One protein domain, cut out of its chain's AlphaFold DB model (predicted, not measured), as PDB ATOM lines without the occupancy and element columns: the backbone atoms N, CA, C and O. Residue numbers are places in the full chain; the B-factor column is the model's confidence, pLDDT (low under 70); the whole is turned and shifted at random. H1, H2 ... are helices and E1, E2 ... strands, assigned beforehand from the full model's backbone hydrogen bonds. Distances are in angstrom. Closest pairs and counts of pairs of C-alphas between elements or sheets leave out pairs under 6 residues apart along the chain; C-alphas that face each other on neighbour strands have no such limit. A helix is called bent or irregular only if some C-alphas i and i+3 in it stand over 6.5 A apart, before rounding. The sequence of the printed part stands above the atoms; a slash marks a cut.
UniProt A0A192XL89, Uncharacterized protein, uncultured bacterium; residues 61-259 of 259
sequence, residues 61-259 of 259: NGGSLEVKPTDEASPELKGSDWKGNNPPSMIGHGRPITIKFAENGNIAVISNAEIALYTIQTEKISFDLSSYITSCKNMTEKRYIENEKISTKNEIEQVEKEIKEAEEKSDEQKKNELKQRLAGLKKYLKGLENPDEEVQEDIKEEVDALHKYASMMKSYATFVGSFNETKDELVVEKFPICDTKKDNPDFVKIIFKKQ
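This is residues 61 to 259 of the 259 residues of an uncharacterized protein of uncultured bacterium (UniProt A0A192XL89). The model has the outline of an open U: a closed barrel of eight antiparallel strands, E1 to E8, makes one arm, and a long helical hairpin of H2 and H3 makes the other, well away from the barrel. The long helix H4 makes the base of the U, running from the foot of the hairpin to the barrel, with the short H1 packed on the barrel half of H4. The printed part has 199 residues, with four named helices and eight named strands in the order E1, E2, E3, E4, E5, H1, H2, H3, H4, E6, E7, E8; the class is mixed, helices and strands. Round the ring the strands follow one another from E1 to E8 and back to E1. The whole is compact, with a radius of gyration of the C-alphas of 19.0 A, and spans 48 by 43 by 34 A.

The barrel begins with E1, residues 81 to 84, E2, residues 98 to 101, E3, residues 107 to 110, E4, residues 114 to 121, and E5, residues 124 to 128, a meander in which each strand is the antiparallel neighbour of the one before. Within hydrogen-bond range are N 82 and O 99 at 2.8 A for E1 and E2, N 100 and O 109 at 2.8 A for E2 and E3, N 108 and O 116 at 2.9 A for E3 and E4, and N 119 and O 126 at 3.0 A for E4 and E5. The pairing of E4 is staggered: residues 114 to 117 pair with E3 and 117 to 121 with E5. H1, residues 130 to 137, is on the barrel; its closest C-alphas to E4 are those of Tyr 132 and Ile 115, 5.8 A apart. H2, residues 141 to 168, and H3, residues 172 to 193, form a helical hairpin and touch at Ile 163 and Lys 175, their closest C-alphas at 5.4 A, with a shallow tilt of 19 degrees, opposite ways. Neither is on the barrel. H4, residues 197 to 220, touches H2 with residues 203 to 207 alone, the closest C-alphas being those of Glu 141 and Lys 204 at 6.2 A, and the two are about perpendicular at 77 degrees. With residues 207 to 218 alone H4 touches H1, closest at the C-alphas of Lys 137 and His 211, 4.8 A, opposite ways at a shallow tilt of 34.8 degrees, only just short of steep. H4 is on the barrel too. A second meander, E6, residues 222 to 227, E7, residues 233 to 241, and E8, residues 250 to 258, completes the ring. Here N 127 and O 223 of E5 and E6 are 2.8 A apart, N 226 and O 235 of E6 and E7 2.9 A, N 239 and O 252 of E7 and E8 2.8 A, and N 83 and O 257 of E1 and E8 2.9 A. Every O i to N i+4 pair is within hydrogen-bond range in H1 and H3; in H2 23 of 24 are, and in H4 18 of 20.

E1 starts at C-alpha 81, (197.204, 49.318, 176.043). E4 measures 21.8 A from first to last C-alpha, H2 40.8 A, H3 31.6 A and H4 35.2 A. H2 begins at C-alpha 141, (184.677, 31.888, 153.018). H4 is irregular, with C-alphas 216 and 219 7.3 A apart. E7, 19.8 A long, bends by 75 degrees at residue 238, and E8, 24.1 A long, bends by 52 degrees at residue 253 and ends at C-alpha 258, (195.878, 52.822, 180.645).

The C-alphas farthest apart are those of Glu 197 and Glu 229, 54.9 A. The printed part has no cut. The link from E1 to E2 is long, with 13 residues. The mean pLDDT of the printed part is 86.2; it is under 70 at residues 61 to 66, 87 to 95, 112 to 113 and 244.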
ATOM      1  N   ASN A  61     201.674  43.587 156.524       30.28
ATOM      2  CA  ASN A  61     202.030  43.233 155.142       30.28
ATOM      3  C   ASN A  61     201.304  41.929 154.780       30.28
ATOM      4  O   ASN A  61     201.789  40.838 155.054       30.28
ATOM      5  N   GLY A  62     200.141  42.072 154.137       26.56
ATOM      6  CA  GLY A  62     199.371  40.972 153.549       26.56
ATOM      7  C   GLY A  62     198.114  40.594 154.341       26.56
ATOM      8  O   GLY A  62     198.194  39.937 155.363       26.56
ATOM      9  N   GLY A  63     196.940  40.986 153.837       27.92
ATOM     10  CA  GLY A  63     195.674  40.252 154.004       27.92
ATOM     11  C   GLY A  63     195.041  40.129 155.396       27.92
ATOM     12  O   GLY A  63     194.604  39.045 155.757       27.92
ATOM     13  N   SER A  64     194.910  41.226 156.148       39.41
ATOM     14  CA  SER A  64     193.942  41.320 157.259       39.41
ATOM     15  C   SER A  64     192.731  42.172 156.835       39.41
ATOM     16  O   SER A  64     192.753  42.778 155.761       39.41
ATOM     17  N   LEU A  65     191.659  42.207 157.636       53.84
ATOM     18  CA  LEU A  65     190.513  43.116 157.467       53.84
ATOM     19  C   LEU A  65     191.036  44.565 157.375       53.84
ATOM     20  O   LEU A  65     191.374  45.183 158.377       53.84
ATOM     21  N   GLU A  66     191.211  45.069 156.153       61.12
ATOM     22  CA  GLU A  66     192.081  46.216 155.873       61.12
ATOM     23  C   GLU A  66     191.376  47.538 156.211       61.12
ATOM     24  O   GLU A  66     190.764  48.179 155.356       61.12
ATOM     25  N   VAL A  67     191.455  47.964 157.472       70.94
ATOM     26  CA  VAL A  67     191.142  49.344 157.859       70.94
ATOM     27  C   VAL A  67     192.414  50.172 157.713       70.94
ATOM     28  O   VAL A  67     193.394  49.958 158.423       70.94
ATOM     29  N   LYS A  68     192.412  51.108 156.760       82.81
ATOM     30  CA  LYS A  68     193.540  52.019 156.529       82.81
ATOM     31  C   LYS A  68     193.436  53.225 157.456       82.81
ATOM     32  O   LYS A  68     192.336  53.770 157.565       82.81
ATOM     33  N   PRO A  69     194.544  53.669 158.071       88.62
ATOM     34  CA  PRO A  69     194.528  54.887 158.863       88.62
ATOM     35  C   PRO A  69     194.202  56.083 157.966       88.62
ATOM     36  O   PRO A  69     194.583  56.121 156.794       88.62
ATOM     37  N   THR A  70     193.493  57.053 158.526       91.50
ATOM     38  CA  THR A  70     193.122  58.304 157.848       91.50
ATOM     39  C   THR A  70     193.896  59.502 158.382       91.50
ATOM     40  O   THR A  70     193.855  60.565 157.774       91.50
ATOM     41  N   ASP A  71     194.566  59.333 159.520       91.62
ATOM     42  CA  ASP A  71     195.334  60.354 160.221       91.62
ATOM     43  C   ASP A  71     196.516  59.706 160.966       91.62
ATOM     44  O   ASP A  71     196.609  58.476 161.050       91.62
ATOM     45  N   GLU A  72     197.424  60.519 161.497       92.06
ATOM     46  CA  GLU A  72     198.537  60.077 162.334       92.06
ATOM     47  C   GLU A  72     198.059  59.539 163.694       92.06
ATOM     48  O   GLU A  72     196.960  59.827 164.171       92.06
ATOM     49  N   ALA A  73     198.898  58.725 164.339       91.19
ATOM     50  CA  ALA A  73     198.609  58.272 165.694       91.19
ATOM     51  C   ALA A  73     198.752  59.442 166.678       91.19
ATOM     52  O   ALA A  73     199.746  60.171 166.646       91.19
ATOM     53  N   SER A  74     197.799  59.588 167.600       92.44
ATOM     54  CA  SER A  74     197.906  60.572 168.677       92.44
ATOM     55  C   SER A  74     199.142  60.281 169.543       92.44
ATOM     56  O   SER A  74     199.265  59.157 170.045       92.44
ATOM     57  N   PRO A  75     200.033  61.264 169.786       92.44
ATOM     58  CA  PRO A  75     201.258  61.059 170.563       92.44
ATOM     59  C   PRO A  75     201.033  60.493 171.970       92.44
ATOM     60  O   PRO A  75     201.881  59.772 172.483       92.44
ATOM     61  N   GLU A  76     199.894  60.811 172.587       90.69
ATOM     62  CA  GLU A  76     199.552  60.390 173.951       90.69
ATOM     63  C   GLU A  76     198.999  58.955 174.015       90.69
ATOM     64  O   GLU A  76     199.016  58.324 175.082       90.69
ATOM     65  N   LEU A  77     198.504  58.442 172.881       92.62
ATOM     66  CA  LEU A  77     197.835  57.145 172.785       92.62
ATOM     67  C   LEU A  77     198.656  56.096 172.040       92.62
ATOM     68  O   LEU A  77     198.489  54.917 172.332       92.62
ATOM     69  N   LYS A  78     199.517  56.473 171.091       92.62
ATOM     70  CA  LYS A  78     200.234  55.508 170.244       92.62
ATOM     71  C   LYS A  78     200.949  54.426 171.070       92.62
ATOM     72  O   LYS A  78     201.574  54.728 172.086       92.62
ATOM     73  N   GLY A  79     200.780  53.169 170.667       87.69
ATOM     74  CA  GLY A  79     201.381  52.007 171.331       87.69
ATOM     75  C   GLY A  79     200.849  51.690 172.733       87.69
ATOM     76  O   GLY A  79     201.396  50.813 173.398       87.69
ATOM     77  N   SER A  80     199.811  52.383 173.216       92.38
ATOM     78  CA  SER A  80     199.282  52.150 174.562       92.38
ATOM     79  C   SER A  80     198.189  51.086 174.611       92.38
ATOM     80  O   SER A  80     197.330  50.997 173.728       92.38
ATOM     81  N   ASP A  81     198.197  50.331 175.708       92.88
ATOM     82  CA  ASP A  81     197.204  49.318 176.043       92.88
ATOM     83  C   ASP A  81     196.277  49.833 177.149       92.88
ATOM     84  O   ASP A  81     196.712  50.442 178.125       92.88
ATOM     85  N   TRP A  82     194.979  49.579 177.004       94.56
ATOM     86  CA  TRP A  82     193.947  50.040 177.926       94.56
ATOM     87  C   TRP A  82     193.012  48.898 178.293       94.56
ATOM     88  O   TRP A  82     192.597  48.113 177.439       94.56
ATOM     89  N   LYS A  83     192.644  48.823 179.571       93.25
ATOM     90  CA  LYS A  83     191.830  47.742 180.129       93.25
ATOM     91  C   LYS A  83     190.548  48.283 180.749       93.25
ATOM     92  O   LYS A  83     190.596  49.159 181.609       93.25
ATOM     93  N   GLY A  84     189.414  47.742 180.320       91.62
ATOM     94  CA  GLY A  84     188.090  48.049 180.845       91.62
ATOM     95  C   GLY A  84     187.844  47.440 182.226       91.62
ATOM     96  O   GLY A  84     188.375  46.384 182.575       91.62
ATOM     97  N   ASN A  85     186.995  48.102 183.008       88.25
ATOM     98  CA  ASN A  85     186.541  47.659 184.328       88.25
ATOM     99  C   ASN A  85     185.369  46.655 184.290       88.25
ATOM    100  O   ASN A  85     184.790  46.358 185.337       88.25
ATOM    101  N   ASN A  86     184.979  46.162 183.112       74.69
ATOM    102  CA  ASN A  86     183.822  45.286 182.971       74.69
ATOM    103  C   ASN A  86     184.060  43.924 183.654       74.69
ATOM    104  O   ASN A  86     185.161  43.368 183.565       74.69
ATOM    105  N   PRO A  87     183.037  43.350 184.314       60.28
ATOM    106  CA  PRO A  87     183.166  42.030 184.901       60.28
ATOM    107  C   PRO A  87     183.340  40.970 183.794       60.28
ATOM    108  O   PRO A  87     182.683  41.063 182.751       60.28
ATOM    109  N   PRO A  88     184.166  39.930 184.033       56.94
ATOM    110  CA  PRO A  88     184.376  38.793 183.131       56.94
ATOM    111  C   PRO A  88     183.093  38.225 182.507       56.94
ATOM    112  O   PRO A  88     183.082  37.810 181.353       56.94
ATOM    113  N   SER A  89     181.991  38.228 183.259       53.72
ATOM    114  CA  SER A  89     180.723  37.592 182.899       53.72
ATOM    115  C   SER A  89     179.916  38.294 181.800       53.72
ATOM    116  O   SER A  89     178.878  37.765 181.417       53.72
ATOM    117  N   MET A  90     180.327  39.473 181.320       52.81
ATOM    118  CA  MET A  90     179.565  40.234 180.311       52.81
ATOM    119  C   MET A  90     179.884  39.862 178.857       52.81
ATOM    120  O   MET A  90     179.150  40.266 177.963       52.81
ATOM    121  N   ILE A  91     180.939  39.083 178.604       54.28
ATOM    122  CA  ILE A  91     181.300  38.602 177.261       54.28
ATOM    123  C   ILE A  91     181.640  37.119 177.376       54.28
ATOM    124  O   ILE A  91     182.242  36.710 178.370       54.28
ATOM    125  N   GLY A  92     181.273  36.317 176.372       49.72
ATOM    126  CA  GLY A  92     181.270  34.843 176.374       49.72
ATOM    127  C   GLY A  92     182.571  34.106 176.740       49.72
ATOM    128  O   GLY A  92     182.585  32.879 176.720       49.72
ATOM    129  N   HIS A  93     183.643  34.810 177.116       53.06
ATOM    130  CA  HIS A  93     184.945  34.231 177.451       53.06
ATOM    131  C   HIS A  93     185.579  34.740 178.754       53.06
ATOM    132  O   HIS A  93     186.740  34.426 179.009       53.06
ATOM    133  N   GLY A  94     184.881  35.513 179.595       60.16
ATOM    134  CA  GLY A  94     185.453  35.876 180.899       60.16
ATOM    135  C   GLY A  94     186.564  36.933 180.843       60.16
ATOM    136  O   GLY A  94     187.302  37.090 181.816       60.16
ATOM    137  N   ARG A  95     186.753  37.623 179.709       66.00
ATOM    138  CA  ARG A  95     187.877  38.549 179.504       66.00
ATOM    139  C   ARG A  95     187.432  40.014 179.600       66.00
ATOM    140  O   ARG A  95     186.329  40.343 179.161       66.00
ATOM    141  N   PRO A  96     188.274  40.896 180.166       76.12
ATOM    142  CA  PRO A  96     188.020  42.331 180.147       76.12
ATOM    143  C   PRO A  96     188.083  42.851 178.709       76.12
ATOM    144  O   PRO A  96     188.875  42.362 177.902       76.12
ATOM    145  N   ILE A  97     187.265  43.855 178.407       84.88
ATOM    146  CA  ILE A  97     187.338  44.597 177.146       84.88
ATOM    147  C   ILE A  97     188.636  45.394 177.172       84.88
ATOM    148  O   ILE A  97     188.967  46.026 178.178       84.88
ATOM    149  N   THR A  98     189.383  45.363 176.077       89.06
ATOM    150  CA  THR A  98     190.635  46.107 175.930       89.06
ATOM    151  C   THR A  98     190.556  47.057 174.750       89.06
ATOM    152  O   THR A  98     189.801  46.813 173.812       89.06
ATOM    153  N   ILE A  99     191.346  48.128 174.798       92.44
ATOM    154  CA  ILE A  99     191.622  48.988 173.647       92.44
ATOM    155  C   ILE A  99     193.133  49.070 173.500       92.44
ATOM    156  O   ILE A  99     193.835  49.349 174.468       92.44
ATOM    157  N   LYS A 100     193.629  48.820 172.294       91.44
ATOM    158  CA  LYS A 100     195.043  48.930 171.955       91.44
ATOM    159  C   LYS A 100     195.210  49.930 170.838       91.44
ATOM    160  O   LYS A 100     194.645  49.755 169.761       91.44
ATOM    161  N   PHE A 101     195.959  50.985 171.090       91.00
ATOM    162  CA  PHE A 101     196.190  52.024 170.101       91.00
ATOM    163  C   PHE A 101     197.417  51.683 169.268       91.00
ATOM    164  O   PHE A 101     198.481  51.367 169.802       91.00
ATOM    165  N   ALA A 102     197.269  51.750 167.949       87.38
ATOM    166  CA  ALA A 102     198.362  51.464 167.041       87.38
ATOM    167  C   ALA A 102     199.509  52.468 167.212       87.38
ATOM    168  O   ALA A 102     199.307  53.644 167.514       87.38
ATOM    169  N   GLU A 103     200.730  51.996 166.983       87.44
ATOM    170  CA  GLU A 103     201.934  52.837 166.962       87.44
ATOM    171  C   GLU A 103     201.928  53.808 165.782       87.44
ATOM    172  O   GLU A 103     202.445  54.922 165.863       87.44
ATOM    173  N   ASN A 104     201.298  53.385 164.686       85.31
ATOM    174  CA  ASN A 104     201.192  54.147 163.457       85.31
ATOM    175  C   ASN A 104     199.726  54.294 163.059       85.31
ATOM    176  O   ASN A 104     198.992  53.308 162.973       85.31
ATOM    177  N   GLY A 105     199.347  55.527 162.741       90.19
ATOM    178  CA  GLY A 105     198.004  55.872 162.304       90.19
ATOM    179  C   GLY A 105     196.958  55.902 163.422       90.19
ATOM    180  O   GLY A 105     197.130  55.338 164.503       90.19
ATOM    181  N   ASN A 106     195.837  56.559 163.150       94.00
ATOM    182  CA  ASN A 106     194.711  56.710 164.069       94.00
ATOM    183  C   ASN A 106     193.840  55.439 164.201       94.00
ATOM    184  O   ASN A 106     192.621  55.478 164.033       94.00
ATOM    185  N   ILE A 107     194.467  54.301 164.508       92.25
ATOM    186  CA  ILE A 107     193.814  52.994 164.651       92.25
ATOM    187  C   ILE A 107     193.754  52.569 166.123       92.25
ATOM    188  O   ILE A 107     194.742  52.669 166.854       92.25
ATOM    189  N   ALA A 108     192.603  52.047 166.540       91.19
ATOM    190  CA  ALA A 108     192.403  51.387 167.823       91.19
ATOM    191  C   ALA A 108     191.835  49.976 167.613       91.19
ATOM    192  O   ALA A 108     190.841  49.803 166.911       91.19
ATOM    193  N   VAL A 109     192.453  48.974 168.236       88.25
ATOM    194  CA  VAL A 109     191.987  47.582 168.249       88.25
ATOM    195  C   VAL A 109     191.244  47.318 169.552       88.25
ATOM    196  O   VAL A 109     191.807  47.485 170.634       88.25
ATOM    197  N   ILE A 110     189.987  46.899 169.462       85.44
ATOM    198  CA  ILE A 110     189.083  46.719 170.596       85.44
ATOM    199  C   ILE A 110     188.783  45.230 170.790       85.44
ATOM    200  O   ILE A 110     188.519  44.499 169.834       85.44
ATOM    201  N   SER A 111     188.860  44.758 172.039       76.25
ATOM    202  CA  SER A 111     188.653  43.346 172.420       76.25
ATOM    203  C   SER A 111     189.458  42.358 171.565       76.25
ATOM    204  O   SER A 111     189.045  41.223 171.339       76.25
ATOM    205  N   ASN A 112     190.631  42.804 171.115       60.81
ATOM    206  CA  ASN A 112     191.566  42.135 170.212       60.81
ATOM    207  C   ASN A 112     191.108  42.013 168.739       60.81
ATOM    208  O   ASN A 112     191.974  41.934 167.881       60.81
ATOM    209  N   ALA A 113     189.822  42.093 168.389       67.88
ATOM    210  CA  ALA A 113     189.376  41.814 167.014       67.88
ATOM    211  C   ALA A 113     188.811  43.016 166.239       67.88
ATOM    212  O   ALA A 113     188.948  43.088 165.018       67.88
ATOM    213  N   GLU A 114     188.146  43.950 166.913       80.69
ATOM    214  CA  GLU A 114     187.451  45.048 166.243       80.69
ATOM    215  C   GLU A 114     188.434  46.177 165.932       80.69
ATOM    216  O   GLU A 114     189.173  46.606 166.816       80.69
ATOM    217  N   ILE A 115     188.443  46.685 164.697       85.19
ATOM    218  CA  ILE A 115     189.316  47.804 164.315       85.19
ATOM    219  C   ILE A 115     188.492  49.077 164.155       85.19
ATOM    220  O   ILE A 115     187.676  49.186 163.238       85.19
ATOM    221  N   ALA A 116     188.750  50.060 165.010       91.56
ATOM    222  CA  ALA A 116     188.179  51.391 164.906       91.56
ATOM    223  C   ALA A 116     189.206  52.386 164.364       91.56
ATOM    224  O   ALA A 116     190.370  52.388 164.773       91.56
ATOM    225  N   LEU A 117     188.744  53.292 163.506       93.50
ATOM    226  CA  LEU A 117     189.404  54.583 163.352       93.50
ATOM    227  C   LEU A 117     189.015  55.458 164.532       93.50
ATOM    228  O   LEU A 117     187.853  55.453 164.941       93.50
ATOM    229  N   TYR A 118     189.965  56.214 165.071       96.38
ATOM    230  CA  TYR A 118     189.658  57.174 166.120       96.38
ATOM    231  C   TYR A 118     189.972  58.607 165.712       96.38
ATOM    232  O   TYR A 118     190.845  58.878 164.890       96.38
ATOM    233  N   THR A 119     189.242  59.541 166.310       96.88
ATOM    234  CA  THR A 119     189.510  60.981 166.223       96.88
ATOM    235  C   THR A 119     189.431  61.584 167.616       96.88
ATOM    236  O   THR A 119     188.595  61.176 168.422       96.88
ATOM    237  N   ILE A 120     190.309  62.542 167.914       94.25
ATOM    238  CA  ILE A 120     190.341  63.230 169.208       94.25
ATOM    239  C   ILE A 120     189.909  64.677 169.006       94.25
ATOM    240  O   ILE A 120     190.430  65.379 168.142       94.25
ATOM    241  N   GLN A 121     188.960  65.127 169.821       91.12
ATOM    242  CA  GLN A 121     188.511  66.512 169.886       91.12
ATOM    243  C   GLN A 121     188.516  66.958 171.344       91.12
ATOM    244  O   GLN A 121     187.622  66.610 172.118       91.12
ATOM    245  N   THR A 122     189.530  67.740 171.712       86.06
ATOM    246  CA  THR A 122     189.698  68.256 173.077       86.06
ATOM    247  C   THR A 122     189.826  67.100 174.085       86.06
ATOM    248  O   THR A 122     190.848  66.419 174.091       86.06
ATOM    249  N   GLU A 123     188.796  66.836 174.888       89.75
ATOM    250  CA  GLU A 123     188.742  65.768 175.897       89.75
ATOM    251  C   GLU A 123     187.939  64.547 175.424       89.75
ATOM    252  O   GLU A 123     187.785  63.570 176.154       89.75
ATOM    253  N   LYS A 124     187.402  64.589 174.201       95.75
ATOM    254  CA  LYS A 124     186.590  63.514 173.631       95.75
ATOM    255  C   LYS A 124     187.375  62.720 172.607       95.75
ATOM    256  O   LYS A 124     188.143  63.274 171.821       95.75
ATOM    257  N   ILE A 125     187.101  61.426 172.567       97.06
ATOM    258  CA  ILE A 125     187.548  60.521 171.514       97.06
ATOM    259  C   ILE A 125     186.323  59.889 170.865       97.06
ATOM    260  O   ILE A 125     185.410  59.436 171.555       97.06
ATOM    261  N   SER A 126     186.281  59.887 169.539       97.31
ATOM    262  CA  SER A 126     185.254  59.186 168.769       97.31
ATOM    263  C   SER A 126     185.885  57.981 168.099       97.31
ATOM    264  O   SER A 126     186.966  58.110 167.532       97.31
ATOM    265  N   PHE A 127     185.204  56.843 168.150       96.50
ATOM    266  CA  PHE A 127     185.586  55.603 167.487       96.50
ATOM    267  C   PHE A 127     184.609  55.318 166.351       96.50
ATOM    268  O   PHE A 127     183.401  55.494 166.523       96.50
ATOM    269  N   ASP A 128     185.128  54.863 165.215       95.75
ATOM    270  CA  ASP A 128     184.361  54.498 164.030       95.75
ATOM    271  C   ASP A 128     184.778  53.110 163.519       95.75
ATOM    272  O   ASP A 128     185.872  52.914 162.986       95.75
ATOM    273  N   LEU A 129     183.875  52.145 163.687       92.38
ATOM    274  CA  LEU A 129     183.987  50.759 163.239       92.38
ATOM    275  C   LEU A 129     183.448  50.545 161.816       92.38
ATOM    276  O   LEU A 129     183.427  49.410 161.343       92.38
ATOM    277  N   SER A 130     182.987  51.579 161.105       92.69
ATOM    278  CA  SER A 130     182.267  51.430 159.826       92.69
ATOM    279  C   SER A 130     183.055  50.642 158.779       92.69
ATOM    280  O   SER A 130     182.495  49.784 158.087       92.69
ATOM    281  N   SER A 131     184.366  50.882 158.677       87.19
ATOM    282  CA  SER A 131     185.256  50.156 157.760       87.19
ATOM    283  C   SER A 131     185.408  48.681 158.144       87.19
ATOM    284  O   SER A 131     185.366  47.804 157.277       87.19
ATOM    285  N   TYR A 132     185.525  48.393 159.443       85.00
ATOM    286  CA  TYR A 132     185.578  47.029 159.969       85.00
ATOM    287  C   TYR A 132     184.256  46.292 159.722       85.00
ATOM    288  O   TYR A 132     184.248  45.246 159.080       85.00
ATOM    289  N   ILE A 133     183.126  46.897 160.096       87.94
ATOM    290  CA  ILE A 133     181.772  46.368 159.871       87.94
ATOM    291  C   ILE A 133     181.519  46.091 158.386       87.94
ATOM    292  O   ILE A 133     180.966  45.052 158.028       87.94
ATOM    293  N   THR A 134     181.949  46.989 157.498       89.50
ATOM    294  CA  THR A 134     181.838  46.787 156.046       89.50
ATOM    295  C   THR A 134     182.665  45.590 155.586       89.50
ATOM    296  O   THR A 134     182.226  44.822 154.728       89.50
ATOM    297  N   SER A 135     183.847  45.403 156.167       83.38
ATOM    298  CA  SER A 135     184.725  44.275 155.856       83.38
ATOM    299  C   SER A 135     184.142  42.950 156.355       83.38
ATOM    300  O   SER A 135     184.145  41.984 155.596       83.38
ATOM    301  N   CYS A 136     183.561  42.919 157.560       84.94
ATOM    302  CA  CYS A 136     182.801  41.777 158.077       84.94
ATOM    303  C   CYS A 136     181.618  41.440 157.162       84.94
ATOM    304  O   CYS A 136     181.494  40.303 156.723       84.94
ATOM    305  N   LYS A 137     180.797  42.435 156.795       90.19
ATOM    306  CA  LYS A 137     179.643  42.263 155.896       90.19
ATOM    307  C   LYS A 137     180.024  41.655 154.545       90.19
ATOM    308  O   LYS A 137     179.258  40.889 153.975       90.19
ATOM    309  N   ASN A 138     181.179  42.044 154.014       88.69
ATOM    310  CA  ASN A 138     181.655  41.610 152.703       88.69
ATOM    311  C   ASN A 138     182.618  40.412 152.793       88.69
ATOM    312  O   ASN A 138     183.277  40.089 151.799       88.69
ATOM    313  N   MET A 139     182.750  39.781 153.967       86.88
ATOM    314  CA  MET A 139     183.589  38.599 154.133       86.88
ATOM    315  C   MET A 139     183.029  37.441 153.311       86.88
ATOM    316  O   MET A 139     181.821  37.232 153.256       86.88
ATOM    317  N   THR A 140     183.916  36.679 152.684       92.12
ATOM    318  CA  THR A 140     183.579  35.427 152.001       92.12
ATOM    319  C   THR A 140     184.400  34.306 152.617       92.12
ATOM    320  O   THR A 140     185.490  34.567 153.119       92.12
ATOM    321  N   GLU A 141     183.931  33.061 152.532       89.12
ATOM    322  CA  GLU A 141     184.677  31.888 153.018       89.12
ATOM    323  C   GLU A 141     186.096  31.843 152.432       89.12
ATOM    324  O   GLU A 141     187.078  31.674 153.150       89.12
ATOM    325  N   LYS A 142     186.227  32.114 151.126       91.00
ATOM    326  CA  LYS A 142     187.530  32.197 150.453       91.00
ATOM    327  C   LYS A 142     188.439  33.253 151.087       91.00
ATOM    328  O   LYS A 142     189.600  32.965 151.362       91.00
ATOM    329  N   ARG A 143     187.927  34.470 151.301       85.38
ATOM    330  CA  ARG A 143     188.711  35.563 151.891       85.38
ATOM    331  C   ARG A 143     189.058  35.276 153.352       85.38
ATOM    332  O   ARG A 143     190.162  35.590 153.779       85.38
ATOM    333  N   TYR A 144     188.148  34.650 154.092       83.69
ATOM    334  CA  TYR A 144     188.387  34.202 155.459       83.69
ATOM    335  C   TYR A 144     189.556  33.209 155.508       83.69
ATOM    336  O   TYR A 144     190.530  33.442 156.217       83.69
ATOM    337  N   ILE A 145     189.537  32.176 154.654       85.88
ATOM    338  CA  ILE A 145     190.637  31.209 154.516       85.88
ATOM    339  C   ILE A 145     191.959  31.901 154.159       85.88
ATOM    340  O   ILE A 145     193.010  31.540 154.689       85.88
ATOM    341  N   GLU A 146     191.942  32.862 153.232       86.00
ATOM    342  CA  GLU A 146     193.142  33.615 152.848       86.00
ATOM    343  C   GLU A 146     193.728  34.392 154.038       86.00
ATOM    344  O   GLU A 146     194.935  34.306 154.274       86.00
ATOM    345  N   ASN A 147     192.885  35.071 154.819       78.50
ATOM    346  CA  ASN A 147     193.308  35.800 156.015       78.50
ATOM    347  C   ASN A 147     193.879  34.852 157.085       78.50
ATOM    348  O   ASN A 147     194.970  35.095 157.605       78.50
ATOM    349  N   GLU A 148     193.197  33.737 157.362       79.88
ATOM    350  CA  GLU A 148     193.643  32.735 158.339       79.88
ATOM    351  C   GLU A 148     194.988  32.110 157.947       79.88
ATOM    352  O   GLU A 148     195.881  31.942 158.783       79.88
ATOM    353  N   LYS A 149     195.198  31.838 156.652       84.56
ATOM    354  CA  LYS A 149     196.492  31.367 156.135       84.56
ATOM    355  C   LYS A 149     197.605  32.370 156.395       84.56
ATOM    356  O   LYS A 149     198.704  31.965 156.767       84.56
ATOM    357  N   ILE A 150     197.353  33.657 156.159       82.00
ATOM    358  CA  ILE A 150     198.373  34.692 156.349       82.00
ATOM    359  C   ILE A 150     198.683  34.863 157.834       82.00
ATOM    360  O   ILE A 150     199.853  34.826 158.212       82.00
ATOM    361  N   SER A 151     197.656  34.942 158.682       77.12
ATOM    362  CA  SER A 151     197.833  34.971 160.135       77.12
ATOM    363  C   SER A 151     198.667  33.790 160.627       77.12
ATOM    364  O   SER A 151     199.654  33.974 161.335       77.12
ATOM    365  N   THR A 152     198.306  32.575 160.209       82.75
ATOM    366  CA  THR A 152     198.996  31.352 160.631       82.75
ATOM    367  C   THR A 152     200.456  31.343 160.174       82.75
ATOM    368  O   THR A 152     201.333  30.934 160.930       82.75
ATOM    369  N   LYS A 153     200.752  31.820 158.956       87.44
ATOM    370  CA  LYS A 153     202.134  31.952 158.459       87.44
ATOM    371  C   LYS A 153     202.946  32.942 159.292       87.44
ATOM    372  O   LYS A 153     204.062  32.614 159.683       87.44
ATOM    373  N   ASN A 154     202.373  34.096 159.619       81.38
ATOM    374  CA  ASN A 154     203.037  35.093 160.460       81.38
ATOM    375  C   ASN A 154     203.308  34.548 161.873       81.38
ATOM    376  O   ASN A 154     204.389  34.755 162.422       81.38
ATOM    377  N   GLU A 155     202.361  33.804 162.452       83.44
ATOM    378  CA  GLU A 155     202.555  33.160 163.755       83.44
ATOM    379  C   GLU A 155     203.639  32.075 163.703       83.44
ATOM    380  O   GLU A 155     204.462  31.986 164.612       83.44
ATOM    381  N   ILE A 156     203.699  31.286 162.624       89.31
ATOM    382  CA  ILE A 156     204.778  30.316 162.391       89.31
ATOM    383  C   ILE A 156     206.141  31.017 162.392       89.31
ATOM    384  O   ILE A 156     207.038  30.577 163.109       89.31
ATOM    385  N   GLU A 157     206.294  32.113 161.645       90.69
ATOM    386  CA  GLU A 157     207.548  32.875 161.601       90.69
ATOM    387  C   GLU A 157     207.947  33.413 162.980       90.69
ATOM    388  O   GLU A 157     209.126  33.411 163.338       90.69
ATOM    389  N   GLN A 158     206.971  33.867 163.769       84.69
ATOM    390  CA  GLN A 158     207.205  34.367 165.119       84.69
ATOM    391  C   GLN A 158     207.625  33.246 166.080       84.69
ATOM    392  O   GLN A 158     208.630  33.378 166.776       84.69
ATOM    393  N   VAL A 159     206.924  32.111 166.070       87.94
ATOM    394  CA  VAL A 159     207.277  30.940 166.887       87.94
ATOM    395  C   VAL A 159     208.660  30.404 166.507       87.94
ATOM    396  O   VAL A 159     209.433  30.018 167.379       87.94
ATOM    397  N   GLU A 160     209.021  30.418 165.223       93.12
ATOM    398  CA  GLU A 160     210.359  30.021 164.768       93.12
ATOM    399  C   GLU A 160     211.467  30.952 165.292       93.12
ATOM    400  O   GLU A 160     212.573  30.479 165.562       93.12
ATOM    401  N   LYS A 161     211.191  32.250 165.489       93.94
ATOM    402  CA  LYS A 161     212.117  33.177 166.170       93.94
ATOM    403  C   LYS A 161     212.207  32.879 167.666       93.94
ATOM    404  O   LYS A 161     213.311  32.742 168.185       93.94
ATOM    405  N   GLU A 162     211.073  32.695 168.336       91.44
ATOM    406  CA  GLU A 162     211.020  32.392 169.774       91.44
ATOM    407  C   GLU A 162     211.735  31.079 170.127       91.44
ATOM    408  O   GLU A 162     212.350  30.973 171.188       91.44
ATOM    409  N   ILE A 163     211.702  30.085 169.232       93.06
ATOM    410  CA  ILE A 163     212.464  28.838 169.387       93.06
ATOM    411  C   ILE A 163     213.969  29.120 169.405       93.06
ATOM    412  O   ILE A 163     214.660  28.592 170.273       93.06
ATOM    413  N   LYS A 164     214.474  29.960 168.490       94.94
ATOM    414  CA  LYS A 164     215.901  30.329 168.444       94.94
ATOM    415  C   LYS A 164     216.324  31.065 169.713       94.94
ATOM    416  O   LYS A 164     217.351  30.740 170.295       94.94
ATOM    417  N   GLU A 165     215.500  31.993 170.194       94.25
ATOM    418  CA  GLU A 165     215.764  32.698 171.455       94.25
ATOM    419  C   GLU A 165     215.774  31.753 172.666       94.25
ATOM    420  O   GLU A 165     216.579  31.920 173.584       94.25
ATOM    421  N   ALA A 166     214.881  30.758 172.696       93.25
ATOM    422  CA  ALA A 166     214.868  29.742 173.746       93.25
ATOM    423  C   ALA A 166     216.117  28.844 173.686       93.25
ATOM    424  O   ALA A 166     216.662  28.491 174.731       93.25
ATOM    425  N   GLU A 167     216.602  28.516 172.482       92.88
ATOM    426  CA  GLU A 167     217.864  27.790 172.272       92.88
ATOM    427  C   GLU A 167     219.068  28.582 172.801       92.88
ATOM    428  O   GLU A 167     219.868  28.036 173.559       92.88
ATOM    429  N   GLU A 168     219.164  29.876 172.487       94.94
ATOM    430  CA  GLU A 168     220.224  30.763 172.992       94.94
ATOM    431  C   GLU A 168     220.215  30.873 174.524       94.94
ATOM    432  O   GLU A 168     221.269  30.922 175.160       94.94
ATOM    433  N   LYS A 169     219.024  30.858 175.130       94.94
ATOM    434  CA  LYS A 169     218.836  30.893 176.589       94.94
ATOM    435  C   LYS A 169     218.958  29.522 177.259       94.94
ATOM    436  O   LYS A 169     218.849  29.450 178.480       94.94
ATOM    437  N   SER A 170     219.193  28.451 176.495       94.69
ATOM    438  CA  SER A 170     219.215  27.065 176.992       94.69
ATOM    439  C   SER A 170     217.932  26.658 177.745       94.69
ATOM    440  O   SER A 170     217.971  25.838 178.662       94.69
ATOM    441  N   ASP A 171     216.783  27.220 177.358       92.81
ATOM    442  CA  ASP A 171     215.468  26.923 177.939       92.81
ATOM    443  C   ASP A 171     214.807  25.754 177.189       92.81
ATOM    444  O   ASP A 171     213.994  25.918 176.273       92.81
ATOM    445  N   GLU A 172     215.204  24.536 177.560       93.50
ATOM    446  CA  GLU A 172     214.739  23.301 176.918       93.50
ATOM    447  C   GLU A 172     213.230  23.070 177.066       93.50
ATOM    448  O   GLU A 172     212.598  22.532 176.152       93.50
ATOM    449  N   GLN A 173     212.636  23.487 178.189       93.62
ATOM    450  CA  GLN A 173     211.200  23.333 178.405       93.62
ATOM    451  C   GLN A 173     210.427  24.217 177.426       93.62
ATOM    452  O   GLN A 173     209.622  23.700 176.643       93.62
ATOM    453  N   LYS A 174     210.718  25.523 177.408       91.62
ATOM    454  CA  LYS A 174     210.049  26.470 176.512       91.62
ATOM    455  C   LYS A 174     210.243  26.084 175.051       91.62
ATOM    456  O   LYS A 174     209.301  26.124 174.261       91.62
ATOM    457  N   LYS A 175     211.445  25.638 174.680       91.88
ATOM    458  CA  LYS A 175     211.729  25.154 173.325       91.88
ATOM    459  C   LYS A 175     210.835  23.976 172.926       91.88
ATOM    460  O   LYS A 175     210.336  23.946 171.800       91.88
ATOM    461  N   ASN A 176     210.627  23.008 173.818       91.81
ATOM    462  CA  ASN A 176     209.776  21.850 173.537       91.81
ATOM    463  C   ASN A 176     208.302  22.246 173.384       91.81
ATOM    464  O   ASN A 176     207.647  21.785 172.448       91.81
ATOM    465  N   GLU A 177     207.803  23.143 174.237       91.94
ATOM    466  CA  GLU A 177     206.449  23.703 174.130       91.94
ATOM    467  C   GLU A 177     206.253  24.445 172.795       91.94
ATOM    468  O   GLU A 177     205.295  24.189 172.060       91.94
ATOM    469  N   LEU A 178     207.211  25.294 172.411       90.69
ATOM    470  CA  LEU A 178     207.167  26.034 171.149       90.69
ATOM    471  C   LEU A 178     207.244  25.118 169.919       90.69
ATOM    472  O   LEU A 178     206.551  25.359 168.932       90.69
ATOM    473  N   LYS A 179     208.025  24.029 169.962       92.69
ATOM    474  CA  LYS A 179     208.070  23.034 168.873       92.69
ATOM    475  C   LYS A 179     206.734  22.310 168.696       92.69
ATOM    476  O   LYS A 179     206.326  22.064 167.560       92.69
ATOM    477  N   GLN A 180     206.038  21.998 169.789       91.75
ATOM    478  CA  GLN A 180     204.689  21.427 169.723       91.75
ATOM    479  C   GLN A 180     203.691  22.425 169.125       91.75
ATOM    480  O   GLN A 180     202.938  22.062 168.218       91.75
ATOM    481  N   ARG A 181     203.740  23.693 169.556       87.75
ATOM    482  CA  ARG A 181     202.934  24.779 168.974       87.75
ATOM    483  C   ARG A 181     203.185  24.921 167.472       87.75
ATOM    484  O   ARG A 181     202.233  24.928 166.696       87.75
ATOM    485  N   LEU A 182     204.449  24.949 167.048       92.75
ATOM    486  CA  LEU A 182     204.841  25.046 165.639       92.75
ATOM    487  C   LEU A 182     204.272  23.896 164.795       92.75
ATOM    488  O   LEU A 182     203.785  24.120 163.687       92.75
ATOM    489  N   ALA A 183     204.312  22.664 165.313       93.88
ATOM    490  CA  ALA A 183     203.725  21.509 164.638       93.88
ATOM    491  C   ALA A 183     202.196  21.640 164.498       93.88
ATOM    492  O   ALA A 183     201.652  21.330 163.435       93.88
ATOM    493  N   GLY A 184     201.519  22.141 165.536       88.94
ATOM    494  CA  GLY A 184     200.089  22.452 165.508       88.94
ATOM    495  C   GLY A 184     199.734  23.484 164.437       88.94
ATOM    496  O   GLY A 184     198.872  23.219 163.601       88.94
ATOM    497  N   LEU A 185     200.460  24.605 164.392       86.69
ATOM    498  CA  LEU A 185     200.261  25.666 163.398       86.69
ATOM    499  C   LEU A 185     200.485  25.168 161.964       86.69
ATOM    500  O   LEU A 185     199.678  25.439 161.079       86.69
ATOM    501  N   LYS A 186     201.538  24.374 161.723       92.56
ATOM    502  CA  LYS A 186     201.804  23.780 160.397       92.56
ATOM    503  C   LYS A 186     200.703  22.805 159.971       92.56
ATOM    504  O   LYS A 186     200.322  22.782 158.801       92.56
ATOM    505  N   LYS A 187     200.164  22.018 160.910       91.69
ATOM    506  CA  LYS A 187     199.020  21.134 160.647       91.69
ATOM    507  C   LYS A 187     197.762  21.938 160.315       91.69
ATOM    508  O   LYS A 187     197.075  21.592 159.358       91.69
ATOM    509  N   TYR A 188     197.489  22.999 161.072       85.56
ATOM    510  CA  TYR A 188     196.348  23.883 160.839       85.56
ATOM    511  C   TYR A 188     196.428  24.563 159.467       85.56
ATOM    512  O   TYR A 188     195.491  24.460 158.678       85.56
ATOM    513  N   LEU A 189     197.589  25.131 159.120       90.31
ATOM    514  CA  LEU A 189     197.826  25.747 157.812       90.31
ATOM    515  C   LEU A 189     197.537  24.777 156.658       90.31
ATOM    516  O   LEU A 189     196.867  25.144 155.695       90.31
ATOM    517  N   LYS A 190     197.989  23.522 156.776       91.50
ATOM    518  CA  LYS A 190     197.715  22.476 155.783       91.50
ATOM    519  C   LYS A 190     196.218  22.159 155.667       91.50
ATOM    520  O   LYS A 190     195.737  21.912 154.564       91.50
ATOM    521  N   GLY A 191     195.487  22.177 156.784       89.50
ATOM    522  CA  GLY A 191     194.027  22.041 156.793       89.50
ATOM    523  C   GLY A 191     193.340  23.166 156.017       89.50
ATOM    524  O   GLY A 191     192.470  22.901 155.201       89.50
ATOM    525  N   LEU A 192     193.797  24.411 156.171       88.25
ATOM    526  CA  LEU A 192     193.270  25.553 155.412       88.25
ATOM    527  C   LEU A 192     193.615  25.498 153.913       88.25
ATOM    528  O   LEU A 192     192.912  26.072 153.078       88.25
ATOM    529  N   GLU A 193     194.737  24.879 153.538       91.44
ATOM    530  CA  GLU A 193     195.145  24.712 152.136       91.44
ATOM    531  C   GLU A 193     194.217  23.782 151.357       91.44
ATOM    532  O   GLU A 193     193.969  24.040 150.179       91.44
ATOM    533  N   ASN A 194     193.676  22.762 152.020       92.12
ATOM    534  CA  ASN A 194     192.727  21.818 151.447       92.12
ATOM    535  C   ASN A 194     191.684  21.421 152.508       92.12
ATOM    536  O   ASN A 194     191.826  20.353 153.114       92.12
ATOM    537  N   PRO A 195     190.683  22.286 152.763       90.19
ATOM    538  CA  PRO A 195     189.734  22.088 153.849       90.19
ATOM    539  C   PRO A 195     188.790  20.932 153.525       90.19
ATOM    540  O   PRO A 195     188.214  20.874 152.436       90.19
ATOM    541  N   ASP A 196     188.648  20.010 154.474       90.62
ATOM    542  CA  ASP A 196     187.633  18.960 154.430       90.62
ATOM    543  C   ASP A 196     186.236  19.520 154.759       90.62
ATOM    544  O   ASP A 196     186.075  20.716 155.001       90.62
ATOM    545  N   GLU A 197     185.210  18.669 154.713       93.00
ATOM    546  CA  GLU A 197     183.818  19.086 154.943       93.00
ATOM    547  C   GLU A 197     183.603  19.705 156.333       93.00
ATOM    548  O   GLU A 197     182.853  20.668 156.447       93.00
ATOM    549  N   GLU A 198     184.280  19.195 157.368       89.38
ATOM    550  CA  GLU A 198     184.163  19.710 158.740       89.38
ATOM    551  C   GLU A 198     184.769  21.116 158.832       89.38
ATOM    552  O   GLU A 198     184.118  22.045 159.299       89.38
ATOM    553  N   VAL A 199     185.974  21.309 158.283       87.06
ATOM    554  CA  VAL A 199     186.623  22.628 158.245       87.06
ATOM    555  C   VAL A 199     185.819  23.625 157.402       87.06
ATOM    556  O   VAL A 199     185.747  24.802 157.751       87.06
ATOM    557  N   GLN A 200     185.208  23.188 156.298       89.62
ATOM    558  CA  GLN A 200     184.341  24.047 155.482       89.62
ATOM    559  C   GLN A 200     183.077  24.481 156.238       89.62
ATOM    560  O   GLN A 200     182.686  25.643 156.129       89.62
ATOM    561  N   GLU A 201     182.454  23.581 157.006       91.81
ATOM    562  CA  GLU A 201     181.289  23.898 157.840       91.81
ATOM    563  C   GLU A 201     181.654  24.915 158.931       91.81
ATOM    564  O   GLU A 201     180.987  25.944 159.036       91.81
ATOM    565  N   ASP A 202     182.770  24.708 159.637       86.50
ATOM    566  CA  ASP A 202     183.273  25.646 160.649       86.50
ATOM    567  C   ASP A 202     183.542  27.043 160.049       86.50
ATOM    568  O   ASP A 202     183.113  28.062 160.589       86.50
ATOM    569  N   ILE A 203     184.215  27.116 158.893       87.06
ATOM    570  CA  ILE A 203     184.492  28.394 158.209       87.06
ATOM    571  C   ILE A 203     183.196  29.110 157.832       87.06
ATOM    572  O   ILE A 203     183.104  30.335 157.943       87.06
ATOM    573  N   LYS A 204     182.197  28.363 157.365       91.69
ATOM    574  CA  LYS A 204     180.903  28.931 157.006       91.69
ATOM    575  C   LYS A 204     180.192  29.509 158.228       91.69
ATOM    576  O   LYS A 204     179.690  30.628 158.143       91.69
ATOM    577  N   GLU A 205     180.190  28.796 159.356       87.94
ATOM    578  CA  GLU A 205     179.621  29.301 160.613       87.94
ATOM    579  C   GLU A 205     180.300  30.609 161.062       87.94
ATOM    580  O   GLU A 205     179.611  31.554 161.456       87.94
ATOM    581  N   GLU A 206     181.626  30.713 160.929       83.44
ATOM    582  CA  GLU A 206     182.377  31.935 161.251       83.44
ATOM    583  C   GLU A 206     182.027  33.107 160.316       83.44
ATOM    584  O   GLU A 206     181.813  34.239 160.764       83.44
ATOM    585  N   VAL A 207     181.908  32.865 159.006       85.94
ATOM    586  CA  VAL A 207     181.498  33.911 158.051       85.94
ATOM    587  C   VAL A 207     180.064  34.377 158.314       85.94
ATOM    588  O   VAL A 207     179.811  35.587 158.326       85.94
ATOM    589  N   ASP A 208     179.143  33.455 158.594       87.94
ATOM    590  CA  ASP A 208     177.761  33.784 158.951       87.94
ATOM    591  C   ASP A 208     177.706  34.610 160.252       87.94
ATOM    592  O   ASP A 208     176.954  35.590 160.350       87.94
ATOM    593  N   ALA A 209     178.550  34.286 161.240       83.94
ATOM    594  CA  ALA A 209     178.684  35.063 162.470       83.94
ATOM    595  C   ALA A 209     179.192  36.493 162.203       83.94
ATOM    596  O   ALA A 209     178.640  37.450 162.758       83.94
ATOM    597  N   LEU A 210     180.174  36.670 161.309       84.12
ATOM    598  CA  LEU A 210     180.666  37.992 160.892       84.12
ATOM    599  C   LEU A 210     179.585  38.815 160.179       84.12
ATOM    600  O   LEU A 210     179.451  40.017 160.428       84.12
ATOM    601  N   HIS A 211     178.781  38.192 159.313       89.38
ATOM    602  CA  HIS A 211     177.663  38.862 158.634       89.38
ATOM    603  C   HIS A 211     176.572  39.281 159.618       89.38
ATOM    604  O   HIS A 211     176.028  40.391 159.517       89.38
ATOM    605  N   LYS A 212     176.274  38.423 160.599       88.19
ATOM    606  CA  LYS A 212     175.329  38.726 161.677       88.19
ATOM    607  C   LYS A 212     175.823  39.885 162.540       88.19
ATOM    608  O   LYS A 212     175.069  40.836 162.755       88.19
ATOM    609  N   TYR A 213     177.087  39.847 162.963       85.56
ATOM    610  CA  TYR A 213     177.735  40.946 163.680       85.56
ATOM    611  C   TYR A 213     177.606  42.260 162.900       85.56
ATOM    612  O   TYR A 213     177.113  43.256 163.430       85.56
ATOM    613  N   ALA A 214     177.968  42.254 161.613       88.31
ATOM    614  CA  ALA A 214     177.946  43.454 160.787       88.31
ATOM    615  C   ALA A 214     176.538  44.047 160.637       88.31
ATOM    616  O   ALA A 214     176.368  45.267 160.617       88.31
ATOM    617  N   SER A 215     175.524  43.187 160.544       91.12
ATOM    618  CA  SER A 215     174.123  43.605 160.453       91.12
ATOM    619  C   SER A 215     173.646  44.268 161.744       91.12
ATOM    620  O   SER A 215     173.024  45.328 161.690       91.12
ATOM    621  N   MET A 216     173.989  43.685 162.894       88.44
ATOM    622  CA  MET A 216     173.612  44.192 164.214       88.44
ATOM    623  C   MET A 216     174.328  45.501 164.563       88.44
ATOM    624  O   MET A 216     173.714  46.420 165.100       88.44
ATOM    625  N   MET A 217     175.614  45.614 164.230       88.12
ATOM    626  CA  MET A 217     176.440  46.761 164.609       88.12
ATOM    627  C   MET A 217     176.330  47.951 163.655       88.12
ATOM    628  O   MET A 217     176.800  49.037 163.983       88.12
ATOM    629  N   LYS A 218     175.672  47.805 162.499       90.62
ATOM    630  CA  LYS A 218     175.589  48.852 161.468       90.62
ATOM    631  C   LYS A 218     175.092  50.205 161.989       90.62
ATOM    632  O   LYS A 218     175.649  51.231 161.612       90.62
ATOM    633  N   SER A 219     174.055  50.234 162.830       90.88
ATOM    634  CA  SER A 219     173.528  51.485 163.406       90.88
ATOM    635  C   SER A 219     174.326  51.995 164.608       90.88
ATOM    636  O   SER A 219     174.057  53.087 165.097       90.88
ATOM    637  N   TYR A 220     175.296  51.212 165.082       90.56
ATOM    638  CA  TYR A 220     176.098  51.460 166.280       90.56
ATOM    639  C   TYR A 220     177.599  51.449 165.961       90.56
ATOM    640  O   TYR A 220     178.428  51.228 166.841       90.56
ATOM    641  N   ALA A 221     177.942  51.689 164.690       92.25
ATOM    642  CA  ALA A 221     179.311  51.679 164.188       92.25
ATOM    643  C   ALA A 221     180.184  52.750 164.850       92.25
ATOM    644  O   ALA A 221     181.399  52.597 164.915       92.25
ATOM    645  N   THR A 222     179.570  53.821 165.352       95.62
ATOM    646  CA  THR A 222     180.273  54.919 166.008       95.62
ATOM    647  C   THR A 222     179.892  55.028 167.473       95.62
ATOM    648  O   THR A 222     178.706  55.001 167.811       95.62
ATOM    649  N   PHE A 223     180.879  55.262 168.331       95.25
ATOM    650  CA  PHE A 223     180.661  55.580 169.739       95.25
ATOM    651  C   PHE A 223     181.722  56.559 170.242       95.25
ATOM    652  O   PHE A 223     182.763  56.758 169.615       95.25
ATOM    653  N   VAL A 224     181.441  57.211 171.369       97.12
ATOM    654  CA  VAL A 224     182.288  58.273 171.922       97.12
ATOM    655  C   VAL A 224     182.706  57.950 173.344       97.12
ATOM    656  O   VAL A 224     181.925  57.400 174.124       97.12
ATOM    657  N   GLY A 225     183.926  58.340 173.683       97.12
ATOM    658  CA  GLY A 225     184.425  58.351 175.043       97.12
ATOM    659  C   GLY A 225     184.948  59.724 175.446       97.12
ATOM    660  O   GLY A 225     185.093  60.632 174.625       97.12
ATOM    661  N   SER A 226     185.188  59.893 176.739       97.75
ATOM    662  CA  SER A 226     185.752  61.109 177.321       97.75
ATOM    663  C   SER A 226     186.907  60.746 178.240       97.75
ATOM    664  O   SER A 226     186.793  59.817 179.041       97.75
ATOM    665  N   PHE A 227     188.020  61.453 178.084       96.62
ATOM    666  CA  PHE A 227     189.171  61.310 178.958       96.62
ATOM    667  C   PHE A 227     188.927  62.022 180.287       96.62
ATOM    668  O   PHE A 227     188.180  62.999 180.352       96.62
ATOM    669  N   ASN A 228     189.570  61.538 181.342       94.44
ATOM    670  CA  ASN A 228     189.778  62.338 182.543       94.44
ATOM    671  C   ASN A 228     190.879  63.397 182.314       94.44
ATOM    672  O   ASN A 228     191.570  63.386 181.294       94.44
ATOM    673  N   GLU A 229     191.066  64.302 183.279       90.44
ATOM    674  CA  GLU A 229     192.039  65.407 183.184       90.44
ATOM    675  C   GLU A 229     193.478  64.924 182.919       90.44
ATOM    676  O   GLU A 229     194.224  65.555 182.172       90.44
ATOM    677  N   THR A 230     193.861  63.782 183.496       90.38
ATOM    678  CA  THR A 230     195.196  63.175 183.370       90.38
ATOM    679  C   THR A 230     195.366  62.291 182.132       90.38
ATOM    680  O   THR A 230     196.481  61.845 181.863       90.38
ATOM    681  N   LYS A 231     194.294  62.054 181.361       89.50
ATOM    682  CA  LYS A 231     194.257  61.196 180.162       89.50
ATOM    683  C   LYS A 231     194.817  59.783 180.367       89.50
ATOM    684  O   LYS A 231     195.374  59.182 179.447       89.50
ATOM    685  N   ASP A 232     194.659  59.239 181.564       93.81
ATOM    686  CA  ASP A 232     194.966  57.850 181.917       93.81
ATOM    687  C   ASP A 232     193.696  57.012 182.146       93.81
ATOM    688  O   ASP A 232     193.765  55.779 182.199       93.81
ATOM    689  N   GLU A 233     192.529  57.664 182.192       96.12
ATOM    690  CA  GLU A 233     191.218  57.024 182.171       96.12
ATOM    691  C   GLU A 233     190.373  57.520 180.994       96.12
ATOM    692  O   GLU A 233     190.347  58.705 180.661       96.12
ATOM    693  N   LEU A 234     189.658  56.588 180.370       97.19
ATOM    694  CA  LEU A 234     188.742  56.826 179.263       97.19
ATOM    695  C   LEU A 234     187.382  56.232 179.622       97.19
ATOM    696  O   LEU A 234     187.245  55.022 179.802       97.19
ATOM    697  N   VAL A 235     186.362  57.079 179.694       97.19
ATOM    698  CA  VAL A 235     184.990  56.672 179.997       97.19
ATOM    699  C   VAL A 235     184.184  56.597 178.710       97.19
ATOM    700  O   VAL A 235     184.034  57.596 178.010       97.19
ATOM    701  N   VAL A 236     183.614  55.429 178.421       96.00
ATOM    702  CA  VAL A 236     182.627  55.230 177.353       96.00
ATOM    703  C   VAL A 236     181.286  54.922 178.011       96.00
ATOM    704  O   VAL A 236     181.087  53.835 178.544       96.00
ATOM    705  N   GLU A 237     180.362  55.883 178.000       94.94
ATOM    706  CA  GLU A 237     179.062  55.757 178.687       94.94
ATOM    707  C   GLU A 237     178.134  54.719 178.038       94.94
ATOM    708  O   GLU A 237     177.318  54.093 178.712       94.94
ATOM    709  N   LYS A 238     178.249  54.547 176.717       93.19
ATOM    710  CA  LYS A 238     177.445  53.611 175.922       93.19
ATOM    711  C   LYS A 238     178.351  52.798 175.010       93.19
ATOM    712  O   LYS A 238     178.395  53.026 173.805       93.19
ATOM    713  N   PHE A 239     179.099  51.880 175.604       91.12
ATOM    714  CA  PHE A 239     179.911  50.938 174.854       91.12
ATOM    715  C   PHE A 239     179.014  49.813 174.314       91.12
ATOM    716  O   PHE A 239     178.305  49.194 175.116       91.12
ATOM    717  N   PRO A 240     179.007  49.553 172.996       88.38
ATOM    718  CA  PRO A 240     178.195  48.490 172.421       88.38
ATOM    719  C   PRO A 240     178.789  47.112 172.741       88.38
ATOM    720  O   PRO A 240     179.958  46.852 172.474       88.38
ATOM    721  N   ILE A 241     177.978  46.209 173.290       82.62
ATOM    722  CA  ILE A 241     178.323  44.800 173.483       82.62
ATOM    723  C   ILE A 241     177.454  43.956 172.563       82.62
ATOM    724  O   ILE A 241     176.227  43.945 172.660       82.62
ATOM    725  N   CYS A 242     178.118  43.221 171.678       76.94
ATOM    726  CA  CYS A 242     177.483  42.284 170.774       76.94
ATOM    727  C   CYS A 242     177.366  40.899 171.429       76.94
ATOM    728  O   CYS A 242     178.371  40.249 171.716       76.94
ATOM    729  N   ASP A 243     176.133  40.418 171.587       74.38
ATOM    730  CA  ASP A 243     175.832  39.008 171.831       74.38
ATOM    731  C   ASP A 243     175.185  38.443 170.565       74.38
ATOM    732  O   ASP A 243     174.073  38.822 170.199       74.38
ATOM    733  N   THR A 244     175.867  37.517 169.889       66.81
ATOM    734  CA  THR A 244     175.364  36.902 168.653       66.81
ATOM    735  C   THR A 244     174.109  36.057 168.875       66.81
ATOM    736  O   THR A 244     173.498  35.623 167.901       66.81
ATOM    737  N   LYS A 245     173.669  35.832 170.119       73.69
ATOM    738  CA  LYS A 245     172.376  35.207 170.440       73.69
ATOM    739  C   LYS A 245     171.218  36.204 170.505       73.69
ATOM    740  O   LYS A 245     170.071  35.769 170.549       73.69
ATOM    741  N   LYS A 246     171.497  37.508 170.512       76.31
ATOM    742  CA  LYS A 246     170.497  38.578 170.553       76.31
ATOM    743  C   LYS A 246     170.327  39.231 169.181       76.31
ATOM    744  O   LYS A 246     171.176  39.102 168.301       76.31
ATOM    745  N   ASP A 247     169.213  39.942 169.030       78.56
ATOM    746  CA  ASP A 247     168.892  40.703 167.814       78.56
ATOM    747  C   ASP A 247     169.469  42.128 167.834       78.56
ATOM    748  O   ASP A 247     169.604  42.757 166.788       78.56
ATOM    749  N   ASN A 248     169.802  42.646 169.021       80.94
ATOM    750  CA  ASN A 248     170.334  43.991 169.228       80.94
ATOM    751  C   ASN A 248     171.502  43.956 170.222       80.94
ATOM    752  O   ASN A 248     171.492  43.106 171.121       80.94
ATOM    753  N   PRO A 249     172.470  44.886 170.109       85.31
ATOM    754  CA  PRO A 249     173.549  44.986 171.076       85.31
ATOM    755  C   PRO A 249     173.039  45.552 172.402       85.31
ATOM    756  O   PRO A 249     172.114  46.370 172.443       85.31
ATOM    757  N   ASP A 250     173.687  45.143 173.487       86.56
ATOM    758  CA  ASP A 250     173.541  45.803 174.778       86.56
ATOM    759  C   ASP A 250     174.470  47.020 174.845       86.56
ATOM    760  O   ASP A 250     175.465  47.109 174.125       86.56
ATOM    761  N   PHE A 251     174.177  47.950 175.752       89.69
ATOM    762  CA  PHE A 251     175.045  49.095 176.014       89.69
ATOM    763  C   PHE A 251     175.433  49.123 177.475       89.69
ATOM    764  O   PHE A 251     174.572  49.091 178.356       89.69
ATOM    765  N   VAL A 252     176.731  49.231 177.729       89.88
ATOM    766  CA  VAL A 252     177.254  49.341 179.087       89.88
ATOM    767  C   VAL A 252     178.201  50.521 179.202       89.88
ATOM    768  O   VAL A 252     178.877  50.899 178.245       89.88
ATOM    769  N   LYS A 253     178.272  51.084 180.403       93.19
ATOM    770  CA  LYS A 253     179.328  52.027 180.748       93.19
ATOM    771  C   LYS A 253     180.617  51.254 180.996       93.19
ATOM    772  O   LYS A 253     180.625  50.334 181.813       93.19
ATOM    773  N   ILE A 254     181.702  51.666 180.349       92.69
ATOM    774  CA  ILE A 254     183.042  51.119 180.584       92.69
ATOM    775  C   ILE A 254     183.997  52.244 180.936       92.69
ATOM    776  O   ILE A 254     184.006  53.295 180.295       92.69
ATOM    777  N   ILE A 255     184.811  51.997 181.956       95.50
ATOM    778  CA  ILE A 255     185.957  52.829 182.305       95.50
ATOM    779  C   ILE A 255     187.201  52.042 181.928       95.50
ATOM    780  O   ILE A 255     187.485  50.994 182.513       95.50
ATOM    781  N   PHE A 256     187.913  52.539 180.929       95.50
ATOM    782  CA  PHE A 256     189.197  52.022 180.501       95.50
ATOM    783  C   PHE A 256     190.306  52.731 181.262       95.50
ATOM    784  O   PHE A 256     190.304  53.957 181.345       95.50
ATOM    785  N   LYS A 257     191.267  51.965 181.775       96.38
ATOM    786  CA  LYS A 257     192.493  52.493 182.375       96.38
ATOM    787  C   LYS A 257     193.696  52.106 181.535       96.38
ATOM    788  O   LYS A 257     193.817  50.936 181.152       96.38
ATOM    789  N   LYS A 258     194.582  53.064 181.285       94.88
ATOM    790  CA  LYS A 258     195.878  52.822 180.645       94.88
ATOM    791  C   LYS A 258     196.698  51.822 181.481       94.88
ATOM    792  O   LYS A 258     196.613  51.849 182.710       94.88
ATOM    793  N   GLN A 259     197.375  50.877 180.828       91.31
ATOM    794  CA  GLN A 259     198.210  49.836 181.452       91.31
ATOM    795  C   GLN A 259     199.691  50.216 181.459       91.31
ATOM    796  O   GLN A 259     200.111  50.971 180.552       91.31
TER     797      GLN A 259